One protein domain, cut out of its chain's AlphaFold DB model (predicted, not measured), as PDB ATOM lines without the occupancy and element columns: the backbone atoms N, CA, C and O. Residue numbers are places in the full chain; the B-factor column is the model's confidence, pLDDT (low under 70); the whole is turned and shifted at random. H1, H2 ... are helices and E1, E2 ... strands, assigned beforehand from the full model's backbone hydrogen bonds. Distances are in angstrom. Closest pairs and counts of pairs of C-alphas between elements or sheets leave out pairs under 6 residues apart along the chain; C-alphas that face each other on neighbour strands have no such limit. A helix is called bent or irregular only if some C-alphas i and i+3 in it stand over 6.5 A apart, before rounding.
ATOM      1  N   ALA A  12      30.549 -44.078 -20.183       94.62
ATOM      2  CA  ALA A  12      29.993 -45.418 -20.059       94.62
ATOM      3  C   ALA A  12      29.445 -45.977 -21.389       94.62
ATOM      4  O   ALA A  12      29.387 -47.201 -21.537       94.62
ATOM      5  N   ASP A  13      29.147 -45.119 -22.371       94.19
ATOM      6  CA  ASP A  13      28.662 -45.512 -23.702       94.19
ATOM      7  C   ASP A  13      29.763 -46.157 -24.580       94.19
ATOM      8  O   ASP A  13      29.467 -46.799 -25.586       94.19
ATOM      9  N   ILE A  14      31.047 -46.027 -24.213       96.50
ATOM     10  CA  ILE A  14      32.189 -46.535 -24.998       96.50
ATOM     11  C   ILE A  14      32.717 -47.840 -24.407       96.50
ATOM     12  O   ILE A  14      33.248 -47.818 -23.305       96.50
ATOM     13  N   ALA A  15      32.681 -48.955 -25.137       96.75
ATOM     14  CA  ALA A  15      33.194 -50.238 -24.643       96.75
ATOM     15  C   ALA A  15      34.647 -50.165 -24.120       96.75
ATOM     16  O   ALA A  15      35.515 -49.508 -24.701       96.75
ATOM     17  N   GLU A  16      34.918 -50.883 -23.026       97.06
ATOM     18  CA  GLU A  16      36.273 -51.053 -22.500       97.06
ATOM     19  C   GLU A  16      37.039 -52.129 -23.270       97.06
ATOM     20  O   GLU A  16      36.482 -53.151 -23.668       97.06
ATOM     21  N   SER A  17      38.349 -51.935 -23.410       97.25
ATOM     22  CA  SER A  17      39.268 -52.956 -23.905       97.25
ATOM     23  C   SER A  17      40.543 -52.984 -23.071       97.25
ATOM     24  O   SER A  17      41.087 -51.939 -22.716       97.25
ATOM     25  N   ASN A  18      41.048 -54.182 -22.794       96.94
ATOM     26  CA  ASN A  18      42.380 -54.405 -22.231       96.94
ATOM     27  C   ASN A  18      43.384 -54.927 -23.272       96.94
ATOM     28  O   ASN A  18      44.456 -55.421 -22.912       96.94
ATOM     29  N   ALA A  19      43.039 -54.833 -24.563       95.62
ATOM     30  CA  ALA A  19      43.913 -55.262 -25.641       95.62
ATOM     31  C   ALA A  19      45.261 -54.539 -25.561       95.62
ATOM     32  O   ALA A  19      45.346 -53.339 -25.284       95.62
ATOM     33  N   THR A  20      46.330 -55.286 -25.820       94.88
ATOM     34  CA  THR A  20      47.688 -54.778 -25.695       94.88
ATOM     35  C   THR A  20      48.609 -55.342 -26.760       94.88
ATOM     36  O   THR A  20      48.560 -56.528 -27.083       94.88
ATOM     37  N   SER A  21      49.469 -54.474 -27.284       95.69
ATOM     38  CA  SER A  21      50.541 -54.819 -28.213       95.69
ATOM     39  C   SER A  21      51.833 -55.228 -27.506       95.69
ATOM     40  O   SER A  21      52.800 -55.573 -28.184       95.69
ATOM     41  N   TYR A  22      51.879 -55.220 -26.166       94.50
ATOM     42  CA  TYR A  22      53.078 -55.646 -25.451       94.50
ATOM     43  C   TYR A  22      53.461 -57.098 -25.803       94.50
ATOM     44  O   TYR A  22      52.577 -57.957 -25.974       94.50
ATOM     45  N   PRO A  23      54.776 -57.398 -25.868       96.50
ATOM     46  CA  PRO A  23      55.275 -58.762 -26.000       96.50
ATOM     47  C   PRO A  23      54.706 -59.694 -24.927       96.50
ATOM     48  O   PRO A  23      54.325 -59.252 -23.841       96.50
ATOM     49  N   VAL A  24      54.695 -61.001 -25.209       96.88
ATOM     50  CA  VAL A  24      54.095 -62.031 -24.336       96.88
ATOM     51  C   VAL A  24      54.588 -61.928 -22.888       96.88
ATOM     52  O   VAL A  24      53.766 -61.991 -21.977       96.88
ATOM     53  N   ALA A  25      55.884 -61.668 -22.682       95.62
ATOM     54  CA  ALA A  25      56.486 -61.522 -21.354       95.62
ATOM     55  C   ALA A  25      55.851 -60.409 -20.491       95.62
ATOM     56  O   ALA A  25      55.832 -60.520 -19.270       95.62
ATOM     57  N   PHE A  26      55.293 -59.361 -21.106       93.75
ATOM     58  CA  PHE A  26      54.713 -58.202 -20.407       93.75
ATOM     59  C   PHE A  26      53.190 -58.093 -20.569       93.75
ATOM     60  O   PHE A  26      52.526 -57.333 -19.859       93.75
ATOM     61  N   ARG A  27      52.612 -58.879 -21.486       95.44
ATOM     62  CA  ARG A  27      51.189 -58.846 -21.844       95.44
ATOM     63  C   ARG A  27      50.281 -59.053 -20.637       95.44
ATOM     64  O   ARG A  27      49.292 -58.336 -20.505       95.44
ATOM     65  N   ALA A  28      50.609 -60.004 -19.763       94.69
ATOM     66  CA  ALA A  28      49.761 -60.365 -18.627       94.69
ATOM     67  C   ALA A  28      49.550 -59.193 -17.652       94.69
ATOM     68  O   ALA A  28      48.415 -58.921 -17.261       94.69
ATOM     69  N   ILE A  29      50.616 -58.462 -17.306       93.88
ATOM     70  CA  ILE A  29      50.537 -57.314 -16.388       93.88
ATOM     71  C   ILE A  29      49.742 -56.177 -17.034       93.88
ATOM     72  O   ILE A  29      48.823 -55.643 -16.416       93.88
ATOM     73  N   ASN A  30      50.019 -55.851 -18.301       94.88
ATOM     74  CA  ASN A  30      49.313 -54.759 -18.971       94.88
ATOM     75  C   ASN A  30      47.839 -55.083 -19.272       94.88
ATOM     76  O   ASN A  30      47.015 -54.175 -19.333       94.88
ATOM     77  N   SER A  31      47.471 -56.359 -19.419       96.06
ATOM     78  CA  SER A  31      46.071 -56.776 -19.638       96.06
ATOM     79  C   SER A  31      45.180 -56.577 -18.398       96.06
ATOM     80  O   SER A  31      43.968 -56.775 -18.467       96.06
ATOM     81  N   LYS A  32      45.754 -56.154 -17.261       97.31
ATOM     82  CA  LYS A  32      45.022 -55.715 -16.058       97.31
ATOM     83  C   LYS A  32      44.562 -54.251 -16.125       97.31
ATOM     84  O   LYS A  32      43.949 -53.748 -15.182       97.31
ATOM     85  N   ARG A  33      44.847 -53.563 -17.228       96.94
ATOM     86  CA  ARG A  33      44.395 -52.202 -17.500       96.94
ATOM     87  C   ARG A  33      43.311 -52.220 -18.570       96.94
ATOM     88  O   ARG A  33      43.534 -52.727 -19.663       96.94
ATOM     89  N   TRP A  34      42.166 -51.630 -18.257       97.69
ATOM     90  CA  TRP A  34      41.018 -51.508 -19.148       97.69
ATOM     91  C   TRP A  34      40.853 -50.052 -19.564       97.69
ATOM     92  O   TRP A  34      40.782 -49.173 -18.711       97.69
ATOM     93  N   ASN A  35      40.804 -49.800 -20.869       97.75
ATOM     94  CA  ASN A  35      40.762 -48.459 -21.436       97.75
ATOM     95  C   ASN A  35      39.467 -48.237 -22.218       97.75
ATOM     96  O   ASN A  35      39.081 -49.083 -23.028       97.75
ATOM     97  N   ARG A  36      38.866 -47.055 -22.053       98.25
ATOM     98  CA  ARG A  36      37.886 -46.477 -22.984       98.25
ATOM     99  C   ARG A  36      38.554 -45.350 -23.756       98.25
ATOM    100  O   ARG A  36      39.048 -44.406 -23.141       98.25
ATOM    101  N   ARG A  37      38.576 -45.440 -25.086       97.31
ATOM    102  CA  ARG A  37      39.247 -44.460 -25.957       97.31
ATOM    103  C   ARG A  37      38.346 -43.256 -26.222       97.31
ATOM    104  O   ARG A  37      37.681 -43.176 -27.250       97.31
ATOM    105  N   LEU A  38      38.305 -42.337 -25.258       97.56
ATOM    106  CA  LEU A  38      37.438 -41.154 -25.287       97.56
ATOM    107  C   LEU A  38      37.752 -40.242 -26.477       97.56
ATOM    108  O   LEU A  38      36.841 -39.763 -27.144       97.56
ATOM    109  N   GLY A  39      39.042 -40.024 -26.747       97.06
ATOM    110  CA  GLY A  39      39.486 -39.162 -27.843       97.06
ATOM    111  C   GLY A  39      39.043 -39.681 -29.210       97.06
ATOM    112  O   GLY A  39      38.523 -38.906 -30.010       97.06
ATOM    113  N   ASP A  40      39.170 -40.990 -29.442       96.38
ATOM    114  CA  ASP A  40      38.744 -41.632 -30.692       96.38
ATOM    115  C   ASP A  40      37.234 -41.467 -30.913       96.38
ATOM    116  O   ASP A  40      36.809 -41.140 -32.020       96.38
ATOM    117  N   HIS A  41      36.431 -41.635 -29.853       95.38
ATOM    118  CA  HIS A  41      34.970 -41.517 -29.911       95.38
ATOM    119  C   HIS A  41      34.495 -40.136 -30.384       95.38
ATOM    120  O   HIS A  41      33.527 -40.049 -31.133       95.38
ATOM    121  N   VAL A  42      35.195 -39.064 -29.995       94.94
ATOM    122  CA  VAL A  42      34.871 -37.685 -30.409       94.94
ATOM    123  C   VAL A  42      35.749 -37.159 -31.547       94.94
ATOM    124  O   VAL A  42      35.662 -35.989 -31.912       94.94
ATOM    125  N   GLY A  43      36.597 -38.009 -32.128       95.62
ATOM    126  CA  GLY A  43      37.389 -37.676 -33.306       95.62
ATOM    127  C   GLY A  43      38.638 -36.824 -33.056       95.62
ATOM    128  O   GLY A  43      39.121 -36.208 -34.006       95.62
ATOM    129  N   LEU A  44      39.198 -36.799 -31.840       96.88
ATOM    130  CA  LEU A  44      40.496 -36.154 -31.589       96.88
ATOM    131  C   LEU A  44      41.595 -36.801 -32.444       96.88
ATOM    132  O   LEU A  44      41.643 -38.021 -32.588       96.88
ATOM    133  N   LYS A  45      42.483 -35.976 -33.018       97.38
ATOM    134  CA  LYS A  45      43.555 -36.436 -33.926       97.38
ATOM    135  C   LYS A  45      44.971 -36.153 -33.440       97.38
ATOM    136  O   LYS A  45      45.897 -36.830 -33.867       97.38
ATOM    137  N   ASN A  46      45.135 -35.184 -32.545       98.44
ATOM    138  CA  ASN A  46      46.463 -34.699 -32.159       98.44
ATOM    139  C   ASN A  46      47.012 -35.397 -30.908       98.44
ATOM    140  O   ASN A  46      48.219 -35.426 -30.699       98.44
ATOM    141  N   PHE A  47      46.134 -35.942 -30.065       98.00
ATOM    142  CA  PHE A  47      46.500 -36.662 -28.850       98.00
ATOM    143  C   PHE A  47      45.396 -37.643 -28.453       98.00
ATOM    144  O   PHE A  47      44.225 -37.460 -28.790       98.00
ATOM    145  N   GLY A  48      45.781 -38.686 -27.720       96.44
ATOM    146  CA  GLY A  48      44.853 -39.671 -27.177       96.44
ATOM    147  C   GLY A  48      44.351 -39.269 -25.792       96.44
ATOM    148  O   GLY A  48      45.127 -38.820 -24.951       96.44
ATOM    149  N   VAL A  49      43.061 -39.486 -25.541       97.81
ATOM    150  CA  VAL A  49      42.458 -39.377 -24.207       97.81
ATOM    151  C   VAL A  49      41.790 -40.705 -23.888       97.81
ATOM    152  O   VAL A  49      40.914 -41.143 -24.634       97.81
ATOM    153  N   ASN A  50      42.196 -41.336 -22.786       97.50
ATOM    154  CA  ASN A  50      41.640 -42.603 -22.323       97.50
ATOM    155  C   ASN A  50      41.088 -42.461 -20.903       97.50
ATOM    156  O   ASN A  50      41.737 -41.853 -20.052       97.50
ATOM    157  N   LEU A  51      39.939 -43.083 -20.636       97.88
ATOM    158  CA  LEU A  51      39.532 -43.407 -19.271       97.88
ATOM    159  C   LEU A  51      40.056 -44.800 -18.940       97.88
ATOM    160  O   LEU A  51      39.667 -45.783 -19.574       97.88
ATOM    161  N   THR A  52      40.941 -44.858 -17.956       97.44
ATOM    162  CA  THR A  52      41.706 -46.053 -17.623       97.44
ATOM    163  C   THR A  52      41.282 -46.588 -16.264       97.44
ATOM    164  O   THR A  52      41.432 -45.908 -15.251       97.44
ATOM    165  N   ARG A  53      40.828 -47.841 -16.223       97.12
ATOM    166  CA  ARG A  53      40.584 -48.590 -14.989       97.12
ATOM    167  C   ARG A  53      41.661 -49.655 -14.818       97.12
ATOM    168  O   ARG A  53      41.794 -50.558 -15.642       97.12
ATOM    169  N   ILE A  54      42.419 -49.564 -13.731       97.50
ATOM    170  CA  ILE A  54      43.453 -50.539 -13.369       97.50
ATOM    171  C   ILE A  54      42.881 -51.430 -12.269       97.50
ATOM    172  O   ILE A  54      42.467 -50.930 -11.224       97.50
ATOM    173  N   VAL A  55      42.811 -52.741 -12.510       97.44
ATOM    174  CA  VAL A  55      42.360 -53.685 -11.473       97.44
ATOM    175  C   VAL A  55      43.478 -53.942 -10.451       97.44
ATOM    176  O   VAL A  55      44.649 -53.708 -10.769       97.44
TER     177      VAL A  55
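Overview. This is residues 12 to 55 of the 60 residues of an uncharacterized protein of Rhodospirillales bacterium URHD0017 (UniProt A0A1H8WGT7). An antiparallel two-strand ribbon, E1 and E2, forms the middle, with short helices H1 and H2 at opposite ends of E1. The unnamed stretch 12 to 23 crosses E1 on the side away from E2, and residues 42 to 49 loop back from H2. The 44 printed residues run H1, E1, H2, E2, a mixed class with under half in named elements; the whole is only just loose, close to compact (radius of gyration of the C-alphas 11.6 A), and only just flat, spanning 33 by 22 by 12 A.

Arrangement. H1, residues 24 to 30, is irregular, C-alphas 25 and 28 being 7.3 A apart; 1 of 3 O i to N i+4 pairs and 3 of 4 O i to N i+3 pairs are within hydrogen-bond range. E1, residues 33 to 37, is antiparallel to E2, residues 50 to 54, at 164 degrees, with N 34 and O 53 2.9 A apart. H2, residues 38 to 41, is too short for an O i to N i+4 pair; the closest C-alphas of H2 and E2, Leu 38 and Asn 50, are 5.3 A apart. H1 is apart from H2 and E2.

Along the chain. H1 begins at C-alpha 24 (54.095, -62.031, -24.336) and is 10.2 A long, E1 12.6 A, H2 5.3 A; E2, 12.1 A, ends at C-alpha 54 (43.453, -50.539, -13.369).

Size, cuts and confidence. The farthest C-alphas, Ala 25 and Val 42, are 33.4 A apart. The printed part has no cut and no long link between named elements; its mean pLDDT is 96.4, and no printed residue is under 70.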